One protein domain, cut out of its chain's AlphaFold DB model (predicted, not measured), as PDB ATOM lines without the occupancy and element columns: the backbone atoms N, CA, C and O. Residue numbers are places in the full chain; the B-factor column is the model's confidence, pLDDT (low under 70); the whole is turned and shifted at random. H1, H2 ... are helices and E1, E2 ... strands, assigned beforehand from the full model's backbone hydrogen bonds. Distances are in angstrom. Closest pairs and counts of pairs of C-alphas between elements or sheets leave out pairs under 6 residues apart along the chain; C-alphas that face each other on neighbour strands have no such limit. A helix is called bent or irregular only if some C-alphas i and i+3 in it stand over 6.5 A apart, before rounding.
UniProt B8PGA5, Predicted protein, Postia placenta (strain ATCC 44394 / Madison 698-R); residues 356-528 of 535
ATOM      1  N   LYS A 356     124.478 188.443 219.511       86.00
ATOM      2  CA  LYS A 356     125.820 187.843 219.545       86.00
ATOM      3  C   LYS A 356     126.524 188.047 218.212       86.00
ATOM      4  O   LYS A 356     125.859 187.969 217.189       86.00
ATOM      5  N   LEU A 357     127.854 188.155 218.195       85.12
ATOM      6  CA  LEU A 357     128.637 188.259 216.952       85.12
ATOM      7  C   LEU A 357     128.309 187.174 215.899       85.12
ATOM      8  O   LEU A 357     128.384 187.441 214.706       85.12
ATOM      9  N   GLU A 358     127.899 185.976 216.324       83.00
ATOM     10  CA  GLU A 358     127.454 184.874 215.448       83.00
ATOM     11  C   GLU A 358     126.217 185.193 214.597       83.00
ATOM     12  O   GLU A 358     125.991 184.552 213.576       83.00
ATOM     13  N   GLN A 359     125.395 186.149 215.032       86.56
ATOM     14  CA  GLN A 359     124.123 186.520 214.400       86.56
ATOM     15  C   GLN A 359     124.290 187.616 213.338       86.56
ATOM     16  O   GLN A 359     123.311 188.147 212.815       86.56
ATOM     17  N   VAL A 360     125.534 187.982 213.038       88.56
ATOM     18  CA  VAL A 360     125.851 188.907 211.958       88.56
ATOM     19  C   VAL A 360     125.539 188.260 210.607       88.56
ATOM     20  O   VAL A 360     125.914 187.118 210.350       88.56
ATOM     21  N   GLU A 361     124.883 189.006 209.719       87.25
ATOM     22  CA  GLU A 361     124.330 188.464 208.472       87.25
ATOM     23  C   GLU A 361     125.271 188.636 207.268       87.25
ATOM     24  O   GLU A 361     125.061 188.031 206.216       87.25
ATOM     25  N   SER A 362     126.328 189.448 207.396       90.00
ATOM     26  CA  SER A 362     127.273 189.713 206.306       90.00
ATOM     27  C   SER A 362     128.691 190.049 206.781       90.00
ATOM     28  O   SER A 362     128.929 190.425 207.929       90.00
ATOM     29  N   VAL A 363     129.657 189.961 205.862       88.50
ATOM     30  CA  VAL A 363     131.051 190.372 206.117       88.50
ATOM     31  C   VAL A 363     131.145 191.863 206.411       88.50
ATOM     32  O   VAL A 363     131.953 192.259 207.249       88.50
ATOM     33  N   ASP A 364     130.313 192.680 205.772       89.12
ATOM     34  CA  ASP A 364     130.306 194.132 205.965       89.12
ATOM     35  C   ASP A 364     129.784 194.505 207.356       89.12
ATOM     36  O   ASP A 364     130.378 195.336 208.046       89.12
ATOM     37  N   GLU A 365     128.720 193.842 207.820       90.81
ATOM     38  CA  GLU A 365     128.249 193.985 209.200       90.81
ATOM     39  C   GLU A 365     129.329 193.536 210.199       90.81
ATOM     40  O   GLU A 365     129.600 194.247 211.165       90.81
ATOM     41  N   PHE A 366     130.001 192.406 209.947       90.75
ATOM     42  CA  PHE A 366     131.058 191.885 210.825       90.75
ATOM     43  C   PHE A 366     132.221 192.873 210.940       90.75
ATOM     44  O   PHE A 366     132.674 193.200 212.036       90.75
ATOM     45  N   THR A 367     132.668 193.371 209.789       90.31
ATOM     46  CA  THR A 367     133.707 194.391 209.624       90.31
ATOM     47  C   THR A 367     133.372 195.614 210.468       90.31
ATOM     48  O   THR A 367     134.172 196.045 211.300       90.31
ATOM     49  N   ARG A 368     132.144 196.123 210.332       91.12
ATOM     50  CA  ARG A 368     131.671 197.294 211.068       91.12
ATOM     51  C   ARG A 368     131.626 197.058 212.577       91.12
ATOM     52  O   ARG A 368     132.155 197.874 213.327       91.12
ATOM     53  N   VAL A 369     131.062 195.931 213.018       92.00
ATOM     54  CA  VAL A 369     130.989 195.551 214.439       92.00
ATOM     55  C   VAL A 369     132.381 195.470 215.063       92.00
ATOM     56  O   VAL A 369     132.605 196.016 216.144       92.00
ATOM     57  N   PHE A 370     133.331 194.827 214.381       90.75
ATOM     58  CA  PHE A 370     134.698 194.686 214.872       90.75
ATOM     59  C   PHE A 370     135.399 196.045 215.007       90.75
ATOM     60  O   PHE A 370     135.964 196.350 216.059       90.75
ATOM     61  N   CYS A 371     135.327 196.888 213.974       90.56
ATOM     62  CA  CYS A 371     135.932 198.219 213.992       90.56
ATOM     63  C   CYS A 371     135.316 199.122 215.065       90.56
ATOM     64  O   CYS A 371     136.053 199.804 215.780       90.56
ATOM     65  N   ASP A 372     133.994 199.090 215.231       90.88
ATOM     66  CA  ASP A 372     133.288 199.818 216.287       90.88
ATOM     67  C   ASP A 372     133.785 199.422 217.682       90.88
ATOM     68  O   ASP A 372     134.049 200.293 218.513       90.88
ATOM     69  N   VAL A 373     133.982 198.124 217.936       89.31
ATOM     70  CA  VAL A 373     134.510 197.629 219.217       89.31
ATOM     71  C   VAL A 373     135.950 198.079 219.459       89.31
ATOM     72  O   VAL A 373     136.276 198.505 220.569       89.31
ATOM     73  N   VAL A 374     136.819 198.019 218.446       88.44
ATOM     74  CA  VAL A 374     138.217 198.474 218.565       88.44
ATOM     75  C   VAL A 374     138.276 199.974 218.871       88.44
ATOM     76  O   VAL A 374     139.012 200.384 219.775       88.44
ATOM     77  N   ARG A 375     137.459 200.783 218.183       88.62
ATOM     78  CA  ARG A 375     137.307 202.222 218.453       88.62
ATOM     79  C   ARG A 375     136.804 202.470 219.869       88.62
ATOM     80  O   ARG A 375     137.405 203.242 220.615       88.62
ATOM     81  N   ALA A 376     135.728 201.792 220.263       84.69
ATOM     82  CA  ALA A 376     135.141 201.925 221.590       84.69
ATOM     83  C   ALA A 376     136.163 201.609 222.681       84.69
ATOM     84  O   ALA A 376     136.327 202.390 223.613       84.69
ATOM     85  N   HIS A 377     136.907 200.512 222.533       84.50
ATOM     86  CA  HIS A 377     137.952 200.137 223.473       84.50
ATOM     87  C   HIS A 377     139.052 201.204 223.580       84.50
ATOM     88  O   HIS A 377     139.425 201.580 224.692       84.50
ATOM     89  N   HIS A 378     139.548 201.720 222.449       84.62
ATOM     90  CA  HIS A 378     140.536 202.802 222.433       84.62
ATOM     91  C   HIS A 378     140.026 204.040 223.182       84.62
ATOM     92  O   HIS A 378     140.693 204.529 224.089       84.62
ATOM     93  N   TRP A 379     138.814 204.509 222.881       82.25
ATOM     94  CA  TRP A 379     138.268 205.704 223.525       82.25
ATOM     95  C   TRP A 379     137.899 205.497 224.993       82.25
ATOM     96  O   TRP A 379     138.031 206.428 225.785       82.25
ATOM     97  N   VAL A 380     137.482 204.297 225.393       72.69
ATOM     98  CA  VAL A 380     137.270 203.947 226.807       72.69
ATOM     99  C   VAL A 380     138.591 204.009 227.582       72.69
ATOM    100  O   VAL A 380     138.625 204.551 228.691       72.69
ATOM    101  N   TRP A 381     139.688 203.544 226.983       71.75
ATOM    102  CA  TRP A 381     141.026 203.684 227.551       71.75
ATOM    103  C   TRP A 381     141.476 205.150 227.619       71.75
ATOM    104  O   TRP A 381     141.828 205.626 228.695       71.75
ATOM    105  N   GLU A 382     141.399 205.896 226.517       77.25
ATOM    106  CA  GLU A 382     141.861 207.291 226.457       77.25
ATOM    107  C   GLU A 382     141.061 208.226 227.376       77.25
ATOM    108  O   GLU A 382     141.615 209.089 228.054       77.25
ATOM    109  N   THR A 383     139.737 208.066 227.432       67.75
ATOM    110  CA  THR A 383     138.875 208.990 228.188       67.75
ATOM    111  C   THR A 383     138.739 208.633 229.661       67.75
ATOM    112  O   THR A 383     138.480 209.524 230.474       67.75
ATOM    113  N   SER A 384     138.859 207.345 229.997       60.62
ATOM    114  CA  SER A 384     138.491 206.814 231.314       60.62
ATOM    115  C   SER A 384     139.549 205.894 231.933       60.62
ATOM    116  O   SER A 384     139.356 205.442 233.059       60.62
ATOM    117  N   SER A 385     140.651 205.603 231.230       65.00
ATOM    118  CA  SER A 385     141.712 204.670 231.653       65.00
ATOM    119  C   SER A 385     141.196 203.270 232.001       65.00
ATOM    120  O   SER A 385     141.756 202.570 232.846       65.00
ATOM    121  N   ILE A 386     140.115 202.851 231.340       58.34
ATOM    122  CA  ILE A 386     139.517 201.526 231.509       58.34
ATOM    123  C   ILE A 386     140.005 200.628 230.375       58.34
ATOM    124  O   ILE A 386     139.891 200.965 229.201       58.34
ATOM    125  N   LEU A 387     140.537 199.462 230.735       57.91
ATOM    126  CA  LEU A 387     140.961 198.428 229.796       57.91
ATOM    127  C   LEU A 387     140.014 197.233 229.930       57.91
ATOM    128  O   LEU A 387     139.909 196.681 231.025       57.91
ATOM    129  N   HIS A 388     139.360 196.809 228.842       62.09
ATOM    130  CA  HIS A 388     138.415 195.678 228.892       62.09
ATOM    131  C   HIS A 388     139.123 194.339 229.147       62.09
ATOM    132  O   HIS A 388     138.554 193.443 229.757       62.09
ATOM    133  N   ARG A 389     140.392 194.223 228.719       54.81
ATOM    134  CA  ARG A 389     141.304 193.069 228.908       54.81
ATOM    135  C   ARG A 389     140.900 191.759 228.228       54.81
ATOM    136  O   ARG A 389     141.772 190.922 228.029       54.81
ATOM    137  N   ASP A 390     139.645 191.607 227.827       60.28
ATOM    138  CA  ASP A 390     139.141 190.424 227.128       60.28
ATOM    139  C   ASP A 390     138.295 190.840 225.920       60.28
ATOM    140  O   ASP A 390     137.072 190.952 226.000       60.28
ATOM    141  N   ILE A 391     138.960 191.168 224.810       72.62
ATOM    142  CA  ILE A 391     138.294 191.391 223.522       72.62
ATOM    143  C   ILE A 391     138.268 190.043 222.804       72.62
ATOM    144  O   ILE A 391     139.274 189.609 222.239       72.62
ATOM    145  N   SER A 392     137.124 189.372 222.868       70.81
ATOM    146  CA  SER A 392     136.900 188.037 222.315       70.81
ATOM    147  C   SER A 392     135.538 187.964 221.629       70.81
ATOM    148  O   SER A 392     134.683 188.820 221.850       70.81
ATOM    149  N   SER A 393     135.321 186.942 220.800       70.50
ATOM    150  CA  SER A 393     134.040 186.697 220.115       70.50
ATOM    151  C   SER A 393     132.849 186.630 221.076       70.50
ATOM    152  O   SER A 393     131.753 187.034 220.711       70.50
ATOM    153  N   ASN A 394     133.083 186.181 222.311       68.81
ATOM    154  CA  ASN A 394     132.071 186.048 223.361       68.81
ATOM    155  C   ASN A 394     131.650 187.395 223.964       68.81
ATOM    156  O   ASN A 394     130.545 187.523 224.483       68.81
ATOM    157  N   ASN A 395     132.545 188.379 223.892       71.81
ATOM    158  CA  ASN A 395     132.390 189.708 224.470       71.81
ATOM    159  C   ASN A 395     132.071 190.766 223.404       71.81
ATOM    160  O   ASN A 395     131.814 191.923 223.720       71.81
ATOM    161  N   ILE A 396     132.101 190.397 222.124       84.69
ATOM    162  CA  ILE A 396     131.681 191.261 221.026       84.69
ATOM    163  C   ILE A 396     130.203 190.988 220.759       84.69
ATOM    164  O   ILE A 396     129.810 189.904 220.333       84.69
ATOM    165  N   MET A 397     129.389 192.005 220.991       87.44
ATOM    166  CA  MET A 397     127.954 192.001 220.746       87.44
ATOM    167  C   MET A 397     127.617 193.104 219.742       87.44
ATOM    168  O   MET A 397     128.455 193.947 219.418       87.44
ATOM    169  N   PHE A 398     126.388 193.140 219.244       91.31
ATOM    170  CA  PHE A 398     125.929 194.240 218.401       91.31
ATOM    171  C   PHE A 398     124.435 194.513 218.584       91.31
ATOM    172  O   PHE A 398     123.723 193.779 219.264       91.31
ATOM    173  N   TYR A 399     123.941 195.599 218.004       91.25
ATOM    174  CA  TYR A 399     122.508 195.821 217.810       91.25
ATOM    175  C   TYR A 399     122.269 196.519 216.475       91.25
ATOM    176  O   TYR A 399     123.167 197.175 215.936       91.25
ATOM    177  N   ARG A 400     121.043 196.393 215.961       89.50
ATOM    178  CA  ARG A 400     120.570 197.133 214.789       89.50
ATOM    179  C   ARG A 400     119.633 198.252 215.236       89.50
ATOM    180  O   ARG A 400     118.765 198.033 216.078       89.50
ATOM    181  N   ASP A 401     119.840 199.447 214.703       83.00
ATOM    182  CA  ASP A 401     119.019 200.633 214.953       83.00
ATOM    183  C   ASP A 401     118.786 201.330 213.609       83.00
ATOM    184  O   ASP A 401     119.751 201.711 212.945       83.00
ATOM    185  N   ASP A 402     117.534 201.391 213.149       79.75
ATOM    186  CA  ASP A 402     117.148 201.908 211.824       79.75
ATOM    187  C   ASP A 402     117.998 201.359 210.655       79.75
ATOM    188  O   ASP A 402     118.467 202.092 209.782       79.75
ATOM    189  N   GLY A 403     118.254 200.046 210.660       73.94
ATOM    190  CA  GLY A 403     119.052 199.371 209.627       73.94
ATOM    191  C   GLY A 403     120.562 199.630 209.706       73.94
ATOM    192  O   GLY A 403     121.307 199.165 208.847       73.94
ATOM    193  N   ARG A 404     121.046 200.347 210.729       82.75
ATOM    194  CA  ARG A 404     122.478 200.528 211.002       82.75
ATOM    195  C   ARG A 404     122.934 199.578 212.098       82.75
ATOM    196  O   ARG A 404     122.352 199.542 213.179       82.75
ATOM    197  N   VAL A 405     124.014 198.854 211.828       89.88
ATOM    198  CA  VAL A 405     124.665 197.976 212.805       89.88
ATOM    199  C   VAL A 405     125.685 198.760 213.624       89.88
ATOM    200  O   VAL A 405     126.454 199.548 213.064       89.88
ATOM    201  N   ALA A 406     125.680 198.535 214.939       86.56
ATOM    202  CA  ALA A 406     126.657 199.079 215.874       86.56
ATOM    203  C   ALA A 406     127.239 197.969 216.757       86.56
ATOM    204  O   ALA A 406     126.497 197.271 217.453       86.56
ATOM    205  N   GLY A 407     128.567 197.834 216.748       84.50
ATOM    206  CA  GLY A 407     129.285 196.907 217.629       84.50
ATOM    207  C   GLY A 407     129.359 197.417 219.067       84.50
ATOM    208  O   GLY A 407     129.478 198.622 219.293       84.50
ATOM    209  N   VAL A 408     129.278 196.503 220.036       80.69
ATOM    210  CA  VAL A 408     129.279 196.773 221.479       80.69
ATOM    211  C   VAL A 408     130.169 195.770 222.204       80.69
ATOM    212  O   VAL A 408     130.060 194.567 221.993       80.69
ATOM    213  N   LEU A 409     131.031 196.262 223.091       72.31
ATOM    214  CA  LEU A 409     131.916 195.419 223.897       72.31
ATOM    215  C   LEU A 409     131.276 195.089 225.257       72.31
ATOM    216  O   LEU A 409     131.131 195.983 226.088       72.31
ATOM    217  N   TYR A 410     130.894 193.828 225.468       64.38
ATOM    218  CA  TYR A 410     130.188 193.286 226.634       64.38
ATOM    219  C   TYR A 410     131.082 192.353 227.477       64.38
ATOM    220  O   TYR A 410     131.765 191.519 226.902       64.38
ATOM    221  N   PRO A 411     131.087 192.435 228.819       49.78
ATOM    222  CA  PRO A 411     132.018 191.660 229.647       49.78
ATOM    223  C   PRO A 411     131.542 190.267 230.104       49.78
ATOM    224  O   PRO A 411     132.314 189.598 230.794       49.78
ATOM    225  N   GLU A 412     130.314 189.811 229.810       50.19
ATOM    226  CA  GLU A 412     129.880 188.470 230.251       50.19
ATOM    227  C   GLU A 412     129.977 187.402 229.163       50.19
ATOM    228  O   GLU A 412     129.711 187.627 227.985       50.19
ATOM    229  N   LYS A 413     130.326 186.193 229.613       44.16
ATOM    230  CA  LYS A 413     130.621 185.041 228.768       44.16
ATOM    231  C   LYS A 413     129.369 184.520 228.069       44.16
ATOM    232  O   LYS A 413     128.457 183.997 228.709       44.16
ATOM    233  N   HIS A 414     129.400 184.529 226.745       45.84
ATOM    234  CA  HIS A 414     128.503 183.743 225.911       45.84
ATOM    235  C   HIS A 414     129.330 182.889 224.963       45.84
ATOM    236  O   HIS A 414     130.134 183.425 224.222       45.84
ATOM    237  N   GLU A 415     129.165 181.570 225.021       41.28
ATOM    238  CA  GLU A 415     130.016 180.632 224.283       41.28
ATOM    239  C   GLU A 415     129.790 180.726 222.767       41.28
ATOM    240  O   GLU A 415     128.643 180.698 222.308       41.28
ATOM    241  N   PHE A 416     130.906 180.853 222.043       43.31
ATOM    242  CA  PHE A 416     131.063 180.636 220.606       43.31
ATOM    243  C   PHE A 416     131.455 179.168 220.351       43.31
ATOM    244  O   PHE A 416     131.893 178.474 221.270       43.31
ATOM    245  N   GLY A 417     131.319 178.680 219.117       49.78
ATOM    246  CA  GLY A 417     131.781 177.335 218.746       49.78
ATOM    247  C   GLY A 417     133.275 177.096 219.030       49.78
ATOM    248  O   GLY A 417     134.096 177.990 218.843       49.78
ATOM    249  N   HIS A 418     133.622 175.873 219.443       54.38
ATOM    250  CA  HIS A 418     134.984 175.494 219.835       54.38
ATOM    251  C   HIS A 418     136.018 175.720 218.719       54.38
ATOM    252  O   HIS A 418     135.905 175.146 217.632       54.38
ATOM    253  N   LEU A 419     137.074 176.479 219.026       60.97
ATOM    254  CA  LEU A 419     138.322 176.567 218.257       60.97
ATOM    255  C   LEU A 419     139.447 175.868 219.042       60.97
ATOM    256  O   LEU A 419     140.147 176.530 219.812       60.97
ATOM    257  N   PRO A 420     139.657 174.547 218.867       58.84
ATOM    258  CA  PRO A 420     140.604 173.762 219.668       58.84
ATOM    259  C   PRO A 420     142.040 174.287 219.612       58.84
ATOM    260  O   PRO A 420     142.807 174.128 220.554       58.84
ATOM    261  N   GLU A 421     142.426 174.938 218.514       61.47
ATOM    262  CA  GLU A 421     143.746 175.543 218.377       61.47
ATOM    263  C   GLU A 421     143.940 176.740 219.325       61.47
ATOM    264  O   GLU A 421     145.074 177.126 219.607       61.47
ATOM    265  N   TRP A 422     142.862 177.396 219.757       63.47
ATOM    266  CA  TRP A 422     142.883 178.655 220.514       63.47
ATOM    267  C   TRP A 422     142.200 178.537 221.889       63.47
ATOM    268  O   TRP A 422     142.244 179.485 222.679       63.47
ATOM    269  N   GLU A 423     141.648 177.363 222.193       60.16
ATOM    270  CA  GLU A 423     141.020 176.978 223.452       60.16
ATOM    271  C   GLU A 423     141.779 175.788 224.053       60.16
ATOM    272  O   GLU A 423     141.665 174.658 223.591       60.16
ATOM    273  N   ASP A 424     142.564 176.041 225.101       62.03
ATOM    274  CA  ASP A 424     143.268 175.009 225.868       62.03
ATOM    275  C   ASP A 424     143.017 175.231 227.364       62.03
ATOM    276  O   ASP A 424     142.806 176.357 227.819       62.03
ATOM    277  N   SER A 425     143.061 174.158 228.154       59.72
ATOM    278  CA  SER A 425     142.935 174.235 229.617       59.72
ATOM    279  C   SER A 425     144.023 175.090 230.291       59.72
ATOM    280  O   SER A 425     143.872 175.490 231.447       59.72
ATOM    281  N   THR A 426     145.112 175.400 229.581       65.00
ATOM    282  CA  THR A 426     146.244 176.175 230.077       65.00
ATOM    283  C   THR A 426     146.449 177.471 229.283       65.00
ATOM    284  O   THR A 426     146.571 177.494 228.057       65.00
ATOM    285  N   MET A 427     146.588 178.593 230.001       58.44
ATOM    286  CA  MET A 427     146.931 179.887 229.391       58.44
ATOM    287  C   MET A 427     148.275 179.863 228.649       58.44
ATOM    288  O   MET A 427     148.479 180.649 227.724       58.44
ATOM    289  N   PHE A 428     149.191 178.980 229.057       65.88
ATOM    290  CA  PHE A 428     150.492 178.821 228.417       65.88
ATOM    291  C   PHE A 428     150.346 178.288 226.989       65.88
ATOM    292  O   PHE A 428     150.877 178.902 226.067       65.88
ATOM    293  N   THR A 429     149.575 177.215 226.790       68.38
ATOM    294  CA  THR A 429     149.332 176.644 225.459       68.38
ATOM    295  C   THR A 429     148.549 177.606 224.573       68.38
ATOM    296  O   THR A 429     148.934 177.815 223.426       68.38
ATOM    297  N   ILE A 430     147.532 178.299 225.106       64.88
ATOM    298  CA  ILE A 430     146.826 179.361 224.361       64.88
ATOM    299  C   ILE A 430     147.811 180.446 223.904       64.88
ATOM    300  O   ILE A 430     147.775 180.891 222.755       64.88
ATOM    301  N   GLY A 431     148.696 180.889 224.802       69.06
ATOM    302  CA  GLY A 431     149.728 181.875 224.492       69.06
ATOM    303  C   GLY A 431     150.707 181.382 223.427       69.06
ATOM    304  O   GLY A 431     151.025 182.130 222.505       69.06
ATOM    305  N   PHE A 432     151.139 180.123 223.522       76.81
ATOM    306  CA  PHE A 432     152.018 179.477 222.552       76.81
ATOM    307  C   PHE A 432     151.360 179.376 221.171       76.81
ATOM    308  O   PHE A 432     151.934 179.855 220.201       76.81
ATOM    309  N   ASN A 433     150.125 178.885 221.075       76.94
ATOM    310  CA  ASN A 433     149.418 178.737 219.798       76.94
ATOM    311  C   ASN A 433     149.178 180.090 219.108       76.94
ATOM    312  O   ASN A 433     149.364 180.222 217.897       76.94
ATOM    313  N   LYS A 434     148.833 181.131 219.879       79.06
ATOM    314  CA  LYS A 434     148.724 182.507 219.361       79.06
ATOM    315  C   LYS A 434     150.070 183.043 218.874       79.06
ATOM    316  O   LYS A 434     150.111 183.779 217.892       79.06
ATOM    317  N   ARG A 435     151.168 182.683 219.543       79.06
ATOM    318  CA  ARG A 435     152.534 183.056 219.154       79.06
ATOM    319  C   ARG A 435     152.959 182.342 217.866       79.06
ATOM    320  O   ARG A 435     153.451 182.998 216.954       79.06
ATOM    321  N   GLU A 436     152.678 181.047 217.751       82.69
ATOM    322  CA  GLU A 436     152.919 180.251 216.542       82.69
ATOM    323  C   GLU A 436     152.134 180.791 215.345       82.69
ATOM    324  O   GLU A 436     152.685 180.926 214.259       82.69
ATOM    325  N   PHE A 437     150.879 181.204 215.541       83.81
ATOM    326  CA  PHE A 437     150.102 181.864 214.490       83.81
ATOM    327  C   PHE A 437     150.775 183.135 213.941       83.81
ATOM    328  O   PHE A 437     150.668 183.432 212.750       83.81
ATOM    329  N   LEU A 438     151.461 183.896 214.800       83.38
ATOM    330  CA  LEU A 438     152.130 185.140 214.416       83.38
ATOM    331  C   LEU A 438     153.491 184.915 213.741       83.38
ATOM    332  O   LEU A 438     153.885 185.746 212.923       83.38
ATOM    333  N   TYR A 439     154.209 183.839 214.085       80.88
ATOM    334  CA  TYR A 439     155.587 183.610 213.629       80.88
ATOM    335  C   TYR A 439     155.753 182.491 212.605       80.88
ATOM    336  O   TYR A 439     156.698 182.532 211.820       80.88
ATOM    337  N   VAL A 440     154.875 181.490 212.612       82.62
ATOM    338  CA  VAL A 440     155.026 180.289 211.795       82.62
ATOM    339  C   VAL A 440     154.081 180.355 210.608       82.62
ATOM    340  O   VAL A 440     152.875 180.114 210.708       82.62
ATOM    341  N   ASP A 441     154.662 180.634 209.442       79.44
ATOM    342  CA  ASP A 441     153.928 180.746 208.181       79.44
ATOM    343  C   ASP A 441     153.104 179.495 207.859       79.44
ATOM    344  O   ASP A 441     151.994 179.617 207.346       79.44
ATOM    345  N   GLY A 442     153.594 178.305 208.223       82.62
ATOM    346  CA  GLY A 442     152.872 177.045 208.040       82.62
ATOM    347  C   GLY A 442     151.553 176.977 208.819       82.62
ATOM    348  O   GLY A 442     150.525 176.612 208.249       82.62
ATOM    349  N   VAL A 443     151.552 177.396 210.090       81.19
ATOM    350  CA  VAL A 443     150.346 177.426 210.942       81.19
ATOM    351  C   VAL A 443     149.346 178.440 210.395       81.19
ATOM    352  O   VAL A 443     148.160 178.145 210.230       81.19
ATOM    353  N   ARG A 444     149.827 179.627 210.019       84.00
ATOM    354  CA  ARG A 444     148.989 180.667 209.416       84.00
ATOM    355  C   ARG A 444     148.394 180.233 208.072       84.00
ATOM    356  O   ARG A 444     147.213 180.479 207.828       84.00
ATOM    357  N   ALA A 445     149.172 179.569 207.218       84.81
ATOM    358  CA  ALA A 445     148.703 179.032 205.942       84.81
ATOM    359  C   ALA A 445     147.652 177.930 206.140       84.81
ATOM    360  O   ALA A 445     146.645 177.905 205.430       84.81
ATOM    361  N   GLN A 446     147.836 177.066 207.143       84.75
ATOM    362  CA  GLN A 446     146.861 176.039 207.497       84.75
ATOM    363  C   GLN A 446     145.524 176.661 207.920       84.75
ATOM    364  O   GLN A 446     144.482 176.244 207.417       84.75
ATOM    365  N   ILE A 447     145.532 177.691 208.770       82.81
ATOM    366  CA  ILE A 447     144.299 178.392 209.161       82.81
ATOM    367  C   ILE A 447     143.682 179.104 207.950       82.81
ATOM    368  O   ILE A 447     142.493 178.938 207.691       82.81
ATOM    369  N   SER A 448     144.488 179.801 207.142       86.25
ATOM    370  CA  SER A 448     144.037 180.467 205.909       86.25
ATOM    371  C   SER A 448     143.351 179.505 204.926       86.25
ATOM    372  O   SER A 448     142.386 179.871 204.251       86.25
ATOM    373  N   SER A 449     143.799 178.245 204.862       86.75
ATOM    374  CA  SER A 449     143.184 177.219 204.008       86.75
ATOM    375  C   SER A 449     141.752 176.862 204.418       86.75
ATOM    376  O   SER A 449     140.959 176.484 203.561       86.75
ATOM    377  N   ARG A 450     141.401 177.048 205.697       85.25
ATOM    378  CA  ARG A 450     140.078 176.748 206.268       85.25
ATOM    379  C   ARG A 450     139.133 177.953 206.272       85.25
ATOM    380  O   ARG A 450     137.962 177.806 206.610       85.25
ATOM    381  N   VAL A 451     139.619 179.143 205.913       84.25
ATOM    382  CA  VAL A 451     138.805 180.365 205.879       84.25
ATOM    383  C   VAL A 451     137.731 180.238 204.807       84.25
ATOM    384  O   VAL A 451     138.036 180.043 203.626       84.25
ATOM    385  N   HIS A 452     136.475 180.398 205.226       84.88
ATOM    386  CA  HIS A 452     135.331 180.370 204.327       84.88
ATOM    387  C   HIS A 452     135.500 181.416 203.203       84.88
ATOM    388  O   HIS A 452     135.906 182.546 203.494       84.88
ATOM    389  N   PRO A 453     135.171 181.096 201.934       87.19
ATOM    390  CA  PRO A 453     135.449 181.968 200.787       87.19
ATOM    391  C   PRO A 453     134.950 183.407 200.948       87.19
ATOM    392  O   PRO A 453     135.644 184.346 200.565       87.19
ATOM    393  N   VAL A 454     133.791 183.577 201.586       85.81
ATOM    394  CA  VAL A 454     133.170 184.884 201.850       85.81
ATOM    395  C   VAL A 454     134.050 185.788 202.732       85.81
ATOM    396  O   VAL A 454     134.114 186.987 202.491       85.81
ATOM    397  N   TYR A 455     134.821 185.232 203.674       86.44
ATOM    398  CA  TYR A 455     135.745 185.993 204.535       86.44
ATOM    399  C   TYR A 455     137.162 186.114 203.960       86.44
ATOM    400  O   TYR A 455     138.026 186.768 204.546       86.44
ATOM    401  N   ARG A 456     137.442 185.496 202.810       87.56
ATOM    402  CA  ARG A 456     138.781 185.496 202.209       87.56
ATOM    403  C   ARG A 456     139.281 186.891 201.804       87.56
ATOM    404  O   ARG A 456     140.467 187.150 202.016       87.56
ATOM    405  N   PRO A 457     138.433 187.809 201.296       90.00
ATOM    406  CA  PRO A 457     138.833 189.199 201.092       90.00
ATOM    407  C   PRO A 457     139.312 189.854 202.391       90.00
ATOM    408  O   PRO A 457     140.392 190.438 202.405       90.00
ATOM    409  N   LEU A 458     138.570 189.659 203.489       86.88
ATOM    410  CA  LEU A 458     138.894 190.196 204.813       86.88
ATOM    411  C   LEU A 458     140.203 189.621 205.371       86.88
ATOM    412  O   LEU A 458     141.022 190.335 205.946       86.88
ATOM    413  N   TRP A 459     140.432 188.320 205.175       88.06
ATOM    414  CA  TRP A 459     141.685 187.676 205.569       88.06
ATOM    415  C   TRP A 459     142.895 188.341 204.903       88.06
ATOM    416  O   TRP A 459     143.901 188.642 205.550       88.06
ATOM    417  N   ASN A 460     142.787 188.592 203.600       88.69
ATOM    418  CA  ASN A 460     143.867 189.173 202.818       88.69
ATOM    419  C   ASN A 460     144.072 190.660 203.121       88.69
ATOM    420  O   ASN A 460     145.221 191.098 203.189       88.69
ATOM    421  N   SER A 461     142.990 191.419 203.314       88.25
ATOM    422  CA  SER A 461     143.052 192.863 203.551       88.25
ATOM    423  C   SER A 461     143.429 193.221 204.989       88.25
ATOM    424  O   SER A 461     144.224 194.132 205.186       88.25
ATOM    425  N   TRP A 462     142.896 192.517 205.992       87.81
ATOM    426  CA  TRP A 462     143.075 192.861 207.407       87.81
ATOM    427  C   TRP A 462     143.987 191.893 208.139       87.81
ATOM    428  O   TRP A 462     144.967 192.306 208.756       87.81
ATOM    429  N   VAL A 463     143.666 190.598 208.089       87.50
ATOM    430  CA  VAL A 463     144.284 189.603 208.978       87.50
ATOM    431  C   VAL A 463     145.766 189.440 208.666       87.50
ATOM    432  O   VAL A 463     146.585 189.460 209.581       87.50
ATOM    433  N   ASN A 464     146.139 189.347 207.388       87.25
ATOM    434  CA  ASN A 464     147.539 189.207 206.986       87.25
ATOM    435  C   ASN A 464     148.397 190.428 207.388       87.25
ATOM    436  O   ASN A 464     149.422 190.228 208.057       87.25
ATOM    437  N   PRO A 465     148.016 191.681 207.059       90.06
ATOM    438  CA  PRO A 465     148.780 192.849 207.497       90.06
ATOM    439  C   PRO A 465     148.786 193.037 209.017       90.06
ATOM    440  O   PRO A 465     149.824 193.398 209.578       90.06
ATOM    441  N   LEU A 466     147.670 192.747 209.697       88.69
ATOM    442  CA  LEU A 466     147.571 192.838 211.153       88.69
ATOM    443  C   LEU A 466     148.479 191.813 211.834       88.69
ATOM    444  O   LEU A 466     149.256 192.186 212.709       88.69
ATOM    445  N   ALA A 467     148.459 190.555 211.389       87.81
ATOM    446  CA  ALA A 467     149.348 189.511 211.891       87.81
ATOM    447  C   ALA A 467     150.820 189.890 211.690       87.81
ATOM    448  O   ALA A 467     151.618 189.754 212.611       87.81
ATOM    449  N   ALA A 468     151.184 190.452 210.532       87.88
ATOM    450  CA  ALA A 468     152.545 190.924 210.292       87.88
ATOM    451  C   ALA A 468     152.930 192.102 211.210       87.88
ATOM    452  O   ALA A 468     154.058 192.172 211.700       87.88
ATOM    453  N   MET A 469     152.010 193.040 211.454       89.06
ATOM    454  CA  MET A 469     152.238 194.171 212.354       89.06
ATOM    455  C   MET A 469     152.402 193.716 213.811       89.06
ATOM    456  O   MET A 469     153.369 194.112 214.463       89.06
ATOM    457  N   VAL A 470     151.500 192.860 214.295       87.00
ATOM    458  CA  VAL A 470     151.530 192.302 215.655       87.00
ATOM    459  C   VAL A 470     152.732 191.375 215.834       87.00
ATOM    460  O   VAL A 470     153.402 191.459 216.857       87.00
ATOM    461  N   GLY A 471     153.073 190.562 214.834       86.50
ATOM    462  CA  GLY A 471     154.248 189.690 214.851       86.50
ATOM    463  C   GLY A 471     155.552 190.476 214.990       86.50
ATOM    464  O   GLY A 471     156.388 190.135 215.820       86.50
ATOM    465  N   ARG A 472     155.708 191.599 214.272       85.94
ATOM    466  CA  ARG A 472     156.873 192.490 214.449       85.94
ATOM    467  C   ARG A 472     156.932 193.119 215.842       85.94
ATOM    468  O   ARG A 472     158.019 193.233 216.399       85.94
ATOM    469  N   TYR A 473     155.788 193.536 216.390       86.19
ATOM    470  CA  TYR A 473     155.710 194.053 217.760       86.19
ATOM    471  C   TYR A 473     156.104 192.978 218.781       86.19
ATOM    472  O   TYR A 473     156.916 193.238 219.666       86.19
ATOM    473  N   ALA A 474     155.552 191.772 218.642       83.81
ATOM    474  CA  ALA A 474     155.839 190.646 219.518       83.81
ATOM    475  C   ALA A 474     157.326 190.263 219.453       83.81
ATOM    476  O   ALA A 474     157.931 190.042 220.497       83.81
ATOM    477  N   HIS A 475     157.930 190.287 218.262       84.25
ATOM    478  CA  HIS A 475     159.348 189.991 218.077       84.25
ATOM    479  C   HIS A 475     160.242 190.992 218.820       84.25
ATOM    480  O   HIS A 475     161.128 190.587 219.571       84.25
ATOM    481  N   ASP A 476     159.979 192.297 218.667       84.69
ATOM    482  CA  ASP A 476     160.721 193.331 219.397       84.69
ATOM    483  C   ASP A 476     160.515 193.189 220.918       84.69
ATOM    484  O   ASP A 476     161.470 193.310 221.685       84.69
ATOM    485  N   ARG A 477     159.285 192.893 221.368       84.19
ATOM    486  CA  ARG A 477     158.963 192.673 222.788       84.19
ATOM    487  C   ARG A 477     159.721 191.479 223.368       84.19
ATOM    488  O   ARG A 477     160.256 191.588 224.471       84.19
ATOM    489  N   ASP A 478     159.757 190.363 222.648       83.62
ATOM    490  CA  ASP A 478     160.481 189.155 223.047       83.62
ATOM    491  C   ASP A 478     161.987 189.446 223.142       83.62
ATOM    492  O   ASP A 478     162.623 189.075 224.128       83.62
ATOM    493  N   GLY A 479     162.540 190.197 222.180       84.06
ATOM    494  CA  GLY A 479     163.924 190.678 222.211       84.06
ATOM    495  C   GLY A 479     164.227 191.553 223.432       84.06
ATOM    496  O   GLY A 479     165.176 191.283 224.165       84.06
ATOM    497  N   VAL A 480     163.375 192.544 223.725       85.25
ATOM    498  CA  VAL A 480     163.494 193.386 224.932       85.25
ATOM    499  C   VAL A 480     163.438 192.542 226.205       85.25
ATOM    500  O   VAL A 480     164.213 192.765 227.133       85.25
ATOM    501  N   GLN A 481     162.533 191.565 226.269       84.31
ATOM    502  CA  GLN A 481     162.394 190.698 227.435       84.31
ATOM    503  C   GLN A 481     163.629 189.807 227.633       84.31
ATOM    504  O   GLN A 481     164.063 189.620 228.774       84.31
ATOM    505  N   LEU A 482     164.217 189.289 226.550       83.88
ATOM    506  CA  LEU A 482     165.467 188.526 226.584       83.88
ATOM    507  C   LEU A 482     166.630 189.386 227.084       83.88
ATOM    508  O   LEU A 482     167.319 188.969 228.013       83.88
ATOM    509  N   LEU A 483     166.797 190.599 226.550       82.56
ATOM    510  CA  LEU A 483     167.837 191.539 226.983       82.56
ATOM    511  C   LEU A 483     167.679 191.924 228.460       82.56
ATOM    512  O   LEU A 483     168.641 191.860 229.220       82.56
ATOM    513  N   ARG A 484     166.451 192.208 228.915       82.56
ATOM    514  CA  ARG A 484     166.151 192.464 230.339       82.56
ATOM    515  C   ARG A 484     166.467 191.268 231.233       82.56
ATOM    516  O   ARG A 484     166.971 191.437 232.337       82.56
ATOM    517  N   THR A 485     166.166 190.057 230.770       79.12
ATOM    518  CA  THR A 485     166.462 188.828 231.520       79.12
ATOM    519  C   THR A 485     167.966 188.561 231.567       79.12
ATOM    520  O   THR A 485     168.464 188.113 232.598       79.12
ATOM    521  N   SER A 486     168.685 188.866 230.483       75.00
ATOM    522  CA  SER A 486     170.148 188.837 230.434       75.00
ATOM    523  C   SER A 486     170.730 189.804 231.464       75.00
ATOM    524  O   SER A 486     171.457 189.358 232.341       75.00
ATOM    525  N   LEU A 487     170.278 191.067 231.470       73.31
ATOM    526  CA  LEU A 487     170.692 192.113 232.415       73.31
ATOM    527  C   LEU A 487     170.480 191.720 233.889       73.31
ATOM    528  O   LEU A 487     171.339 191.952 234.733       73.31
ATOM    529  N   LEU A 488     169.350 191.081 234.213       69.50
ATOM    530  CA  LEU A 488     169.066 190.581 235.567       69.50
ATOM    531  C   LEU A 488     169.964 189.401 235.983       69.50
ATOM    532  O   LEU A 488     170.136 189.155 237.179       69.50
ATOM    533  N   ARG A 489     170.501 188.647 235.016       66.44
ATOM    534  CA  ARG A 489     171.454 187.554 235.251       66.44
ATOM    535  C   ARG A 489     172.887 188.072 235.368       66.44
ATOM    536  O   ARG A 489     173.595 187.601 236.252       66.44
ATOM    537  N   THR A 490     173.287 189.049 234.551       62.41
ATOM    538  CA  THR A 490     174.597 189.717 234.650       62.41
ATOM    539  C   THR A 490     174.703 190.606 235.885       62.41
ATOM    540  O   THR A 490     175.724 190.569 236.549       62.41
ATOM    541  N   GLY A 491     173.645 191.294 236.325       58.50
ATOM    542  CA  GLY A 491     173.656 192.119 237.550       58.50
ATOM    543  C   GLY A 491     173.897 191.375 238.880       58.50
ATOM    544  O   GLY A 491     173.841 191.995 239.938       58.50
ATOM    545  N   ARG A 492     174.134 190.054 238.855       57.91
ATOM    546  CA  ARG A 492     174.600 189.249 240.004       57.91
ATOM    547  C   ARG A 492     176.119 189.009 240.016       57.91
ATOM    548  O   ARG A 492     176.596 188.366 240.947       57.91
ATOM    549  N   GLY A 493     176.856 189.485 239.013       61.88
ATOM    550  CA  GLY A 493     178.323 189.501 238.963       61.88
ATOM    551  C   GLY A 493     178.890 190.923 239.046       61.88
ATOM    552  O   GLY A 493     178.171 191.893 238.805       61.88
ATOM    553  N   GLU A 494     180.176 191.054 239.391       55.66
ATOM    554  CA  GLU A 494     180.920 192.324 239.334       55.66
ATOM    555  C   GLU A 494     181.164 192.711 237.865       55.66
ATOM    556  O   GLU A 494     182.100 192.225 237.235       55.66
ATOM    557  N   HIS A 495     180.297 193.558 237.307       63.03
ATOM    558  CA  HIS A 495     180.406 194.071 235.936       63.03
ATOM    559  C   HIS A 495     180.698 195.571 235.913       63.03
ATOM    560  O   HIS A 495     180.377 196.298 236.857       63.03
ATOM    561  N   SER A 496     181.313 196.038 234.824       66.19
ATOM    562  CA  SER A 496     181.665 197.450 234.667       66.19
ATOM    563  C   SER A 496     180.433 198.305 234.334       66.19
ATOM    564  O   SER A 496     179.476 197.841 233.716       66.19
ATOM    565  N   VAL A 497     180.455 199.581 234.730       69.88
ATOM    566  CA  VAL A 497     179.374 200.550 234.451       69.88
ATOM    567  C   VAL A 497     179.095 200.669 232.946       69.88
ATOM    568  O   VAL A 497     177.941 200.790 232.546       69.88
ATOM    569  N   THR A 498     180.131 200.543 232.115       71.62
ATOM    570  CA  THR A 498     180.051 200.631 230.652       71.62
ATOM    571  C   THR A 498     179.238 199.486 230.035       71.62
ATOM    572  O   THR A 498     178.400 199.731 229.175       71.62
ATOM    573  N   GLU A 499     179.386 198.253 230.531       67.44
ATOM    574  CA  GLU A 499     178.611 197.092 230.051       67.44
ATOM    575  C   GLU A 499     177.110 197.219 230.381       67.44
ATOM    576  O   GLU A 499     176.250 196.761 229.628       67.44
ATOM    577  N   LEU A 500     176.771 197.856 231.507       68.81
ATOM    578  CA  LEU A 500     175.379 198.112 231.894       68.81
ATOM    579  C   LEU A 500     174.739 199.234 231.061       68.81
ATOM    580  O   LEU A 500     173.533 199.188 230.808       68.81
ATOM    581  N   GLU A 501     175.525 200.228 230.642       73.81
ATOM    582  CA  GLU A 501     175.077 201.314 229.765       73.81
ATOM    583  C   GLU A 501     174.822 200.823 228.333       73.81
ATOM    584  O   GLU A 501     173.758 201.119 227.786       73.81
ATOM    585  N   GLU A 502     175.701 199.984 227.774       75.38
ATOM    586  CA  GLU A 502     175.513 199.373 226.445       75.38
ATOM    587  C   GLU A 502     174.238 198.515 226.381       75.38
ATOM    588  O   GLU A 502     173.391 198.697 225.505       75.38
ATOM    589  N   VAL A 503     174.015 197.636 227.367       71.25
ATOM    590  CA  VAL A 503     172.806 196.789 227.410       71.25
ATOM    591  C   VAL A 503     171.531 197.621 227.600       71.25
ATOM    592  O   VAL A 503     170.450 197.238 227.141       71.25
ATOM    593  N   ARG A 504     171.621 198.770 228.277       75.31
ATOM    594  CA  ARG A 504     170.492 199.694 228.419       75.31
ATOM    595  C   ARG A 504     170.155 200.364 227.087       75.31
ATOM    596  O   ARG A 504     168.973 200.415 226.740       75.31
ATOM    597  N   GLU A 505     171.150 200.821 226.334       79.50
ATOM    598  CA  GLU A 505     170.961 201.393 224.994       79.50
ATOM    599  C   GLU A 505     170.354 200.360 224.021       79.50
ATOM    600  O   GLU A 505     169.388 200.653 223.296       79.50
ATOM    601  N   ASP A 506     170.807 199.107 224.120       80.00
ATOM    602  CA  ASP A 506     170.270 197.954 223.388       80.00
ATOM    603  C   ASP A 506     168.818 197.613 223.756       80.00
ATOM    604  O   ASP A 506     168.109 196.991 222.964       80.00
ATOM    605  N   ILE A 507     168.325 198.031 224.928       82.12
ATOM    606  CA  ILE A 507     166.913 197.901 225.327       82.12
ATOM    607  C   ILE A 507     166.092 199.109 224.866       82.12
ATOM    608  O   ILE A 507     164.940 198.948 224.438       82.12
ATOM    609  N   GLU A 508     166.642 200.319 224.960       83.25
ATOM    610  CA  GLU A 508     165.944 201.566 224.634       83.25
ATOM    611  C   GLU A 508     165.560 201.620 223.149       83.25
ATOM    612  O   GLU A 508     164.405 201.921 222.818       83.25
ATOM    613  N   THR A 509     166.462 201.217 222.252       81.62
ATOM    614  CA  THR A 509     166.221 201.257 220.802       81.62
ATOM    615  C   THR A 509     165.082 200.320 220.351       81.62
ATOM    616  O   THR A 509     164.156 200.781 219.666       81.62
ATOM    617  N   PRO A 510     165.049 199.022 220.717       80.25
ATOM    618  CA  PRO A 510     163.911 198.144 220.437       80.25
ATOM    619  C   PRO A 510     162.629 198.564 221.164       80.25
ATOM    620  O   PRO A 510     161.549 198.448 220.588       80.25
ATOM    621  N   THR A 511     162.717 199.122 222.378       82.38
ATOM    622  CA  THR A 511     161.541 199.630 223.109       82.38
ATOM    623  C   THR A 511     160.888 200.802 222.369       82.38
ATOM    624  O   THR A 511     159.675 200.800 222.144       82.38
ATOM    625  N   ALA A 512     161.676 201.780 221.914       83.50
ATOM    626  CA  ALA A 512     161.180 202.905 221.122       83.50
ATOM    627  C   ALA A 512     160.581 202.439 219.784       83.50
ATOM    628  O   ALA A 512     159.539 202.932 219.342       83.50
ATOM    629  N   ARG A 513     161.211 201.445 219.149       81.12
ATOM    630  CA  ARG A 513     160.726 200.820 217.913       81.12
ATOM    631  C   ARG A 513     159.389 200.104 218.118       81.12
ATOM    632  O   ARG A 513     158.476 200.302 217.318       81.12
ATOM    633  N   MET A 514     159.258 199.345 219.204       82.50
ATOM    634  CA  MET A 514     158.042 198.636 219.606       82.50
ATOM    635  C   MET A 514     156.872 199.616 219.785       82.50
ATOM    636  O   MET A 514     155.819 199.432 219.171       82.50
ATOM    637  N   LEU A 515     157.078 200.704 220.537       79.62
ATOM    638  CA  LEU A 515     156.061 201.740 220.776       79.62
ATOM    639  C   LEU A 515     155.631 202.465 219.491       79.62
ATOM    640  O   LEU A 515     154.469 202.830 219.341       79.62
ATOM    641  N   ARG A 516     156.541 202.641 218.524       83.75
ATOM    642  CA  ARG A 516     156.218 203.254 217.225       83.75
ATOM    643  C   ARG A 516     155.526 202.299 216.254       83.75
ATOM    644  O   ARG A 516     154.910 202.767 215.296       83.75
ATOM    645  N   ARG A 517     155.677 200.981 216.402       81.38
ATOM    646  CA  ARG A 517     155.204 199.985 215.422       81.38
ATOM    647  C   ARG A 517     153.728 199.642 215.563       81.38
ATOM    648  O   ARG A 517     153.098 199.396 214.539       81.38
ATOM    649  N   PHE A 518     153.196 199.667 216.778       84.00
ATOM    650  CA  PHE A 518     151.808 199.312 217.056       84.00
ATOM    651  C   PHE A 518     151.089 200.490 217.713       84.00
ATOM    652  O   PHE A 518     151.009 200.593 218.933       84.00
ATOM    653  N   THR A 519     150.622 201.417 216.876       88.12
ATOM    654  CA  THR A 519     149.868 202.603 217.299       88.12
ATOM    655  C   THR A 519     148.442 202.532 216.772       88.12
ATOM    656  O   THR A 519     148.191 201.915 215.735       88.12
ATOM    657  N   TYR A 520     147.511 203.200 217.453       87.94
ATOM    658  CA  TYR A 520     146.113 203.252 217.029       87.94
ATOM    659  C   TYR A 520     145.934 203.760 215.580       87.94
ATOM    660  O   TYR A 520     145.267 203.074 214.805       87.94
ATOM    661  N   PRO A 521     146.619 204.831 215.121       90.88
ATOM    662  CA  PRO A 521     146.559 205.233 213.714       90.88
ATOM    663  C   PRO A 521     146.992 204.162 212.713       90.88
ATOM    664  O   PRO A 521     146.375 204.007 211.661       90.88
ATOM    665  N   LYS A 522     148.035 203.389 213.037       90.94
ATOM    666  CA  LYS A 522     148.495 202.291 212.177       90.94
ATOM    667  C   LYS A 522     147.511 201.129 212.173       90.94
ATOM    668  O   LYS A 522     147.296 200.536 211.122       90.94
ATOM    669  N   LEU A 523     146.899 200.835 213.321       90.69
ATOM    670  CA  LEU A 523     145.849 199.829 213.433       90.69
ATOM    671  C   LEU A 523     144.650 200.187 212.547       90.69
ATOM    672  O   LEU A 523     144.252 199.368 211.727       90.69
ATOM    673  N   MET A 524     144.137 201.417 212.641       91.69
ATOM    674  CA  MET A 524     143.005 201.868 211.819       91.69
ATOM    675  C   MET A 524     143.348 201.888 210.325       91.69
ATOM    676  O   MET A 524     142.558 201.421 209.508       91.69
ATOM    677  N   SER A 525     144.568 202.307 209.968       91.50
ATOM    678  CA  SER A 525     145.055 202.245 208.585       91.50
ATOM    679  C   SER A 525     145.098 200.816 208.030       91.50
ATOM    680  O   SER A 525     144.739 200.617 206.874       91.50
ATOM    681  N   VAL A 526     145.503 199.824 208.833       91.00
ATOM    682  CA  VAL A 526     145.484 198.403 208.438       91.00
ATOM    683  C   VAL A 526     144.056 197.889 208.248       91.00
ATOM    684  O   VAL A 526     143.807 197.108 207.333       91.00
ATOM    685  N   LEU A 527     143.115 198.348 209.074       89.19
ATOM    686  CA  LEU A 527     141.696 198.022 208.931       89.19
ATOM    687  C   LEU A 527     141.031 198.761 207.752       89.19
ATOM    688  O   LEU A 527     139.877 198.490 207.439       89.19
ATOM    689  N   GLY A 528     141.738 199.666 207.065       88.50
ATOM    690  CA  GLY A 528     141.165 200.478 205.987       88.50
ATOM    691  C   GLY A 528     140.143 201.505 206.483       88.50
ATOM    692  O   GLY A 528     139.313 201.977 205.714       88.50
TER     693      GLY A 528
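This is residues 356 to 528 of the 535 residues of the protein "Predicted protein" of Postia placenta (strain ATCC 44394 / Madison 698-R) (UniProt B8PGA5). A long helical hairpin, H4 and H5, makes the longest axis; H2 stands steeply to H4 and meets residues 467 to 471 of it with its last residues, 438 to 439, H6 packs on residues 461 to 466 of H4 from the other side, and H3, from a corner with H2, runs back toward the end where H4 begins. H1 and the strand hairpin E1 and E2, packed together, lie toward that same end, and at the far tip residues 492 to 498 stick out. The printed part has 173 residues, with six named helices and two named strands in the order H1 E1 E2 H2 H3 H4 H5 H6; the sheet, E1 - E2, is antiparallel and the class is mostly helix. The whole is loose, with a radius of gyration of the C-alphas of 19.8 A and spans of 68 by 39 by 31 A.

H1, residues 363 to 384, has its closest approach to E2, residues 404 to 409, at the C-alphas of Val 369 and Gly 407, 3.9 A apart. E1, residues 396 to 401, and E2 form an antiparallel hairpin, with N 397 and O 408 within hydrogen-bond range at 2.8 A and N 399 and O 406 at 3.1 A. H2, residues 427 to 439, and H3, residues 441 to 450, touch only at the corner, about perpendicular at 85 degrees; their closest C-alphas are those of Phe 437 and Arg 444, 5.3 A apart. The hub is H4, residues 453 to 490, which touches four helices. With residue 363 alone H1 only just touches it, with 3 pairs of C-alphas within 8 A, the closest those of Val 363 and Tyr 455 at 6.6 A. With residues 438 to 439 alone H2 touches it, closest at the C-alphas of Leu 438 and Gly 471, 5.0 A; the tilt is 68 degrees, steep but only just. H5, residues 497 to 517, and H4 form a helical hairpin, a shallow tilt of 14 degrees, opposite ways, with the C-alphas of Tyr 473 and Met 514 closest at 5.5 A. H6, residues 520 to 526, touches H4 at Trp 462 and Val 526, whose C-alphas are 6.1 A apart. Each O i to N i+4 pair is within hydrogen-bond range in H1, H2 and H6, against 5 of 6 in H3, 30 of 34 in H4 and 16 of 17 in H5.

H1 begins at C-alpha 363 (131.051, 190.372, 206.117) and is 31.0 A long. H4 is 52.3 A long and ends at C-alpha 490 (174.597, 189.717, 234.650); it is irregular, with C-alphas 454 and 457 7.2 A apart, and has a kink of 43 degrees near residue 460. H5 is 30.8 A long, and H6 ends at C-alpha 526 (145.484, 198.403, 208.438).

The two C-alphas farthest apart, those of Asp 402 and Glu 494, are 70.1 A apart. The printed part has no cut; the links H1 to E1 and E2 to H2 are long. Mean pLDDT of the printed part is 78.1, and 43 residues are under 70, among them 410 to 431 and 488 to 497.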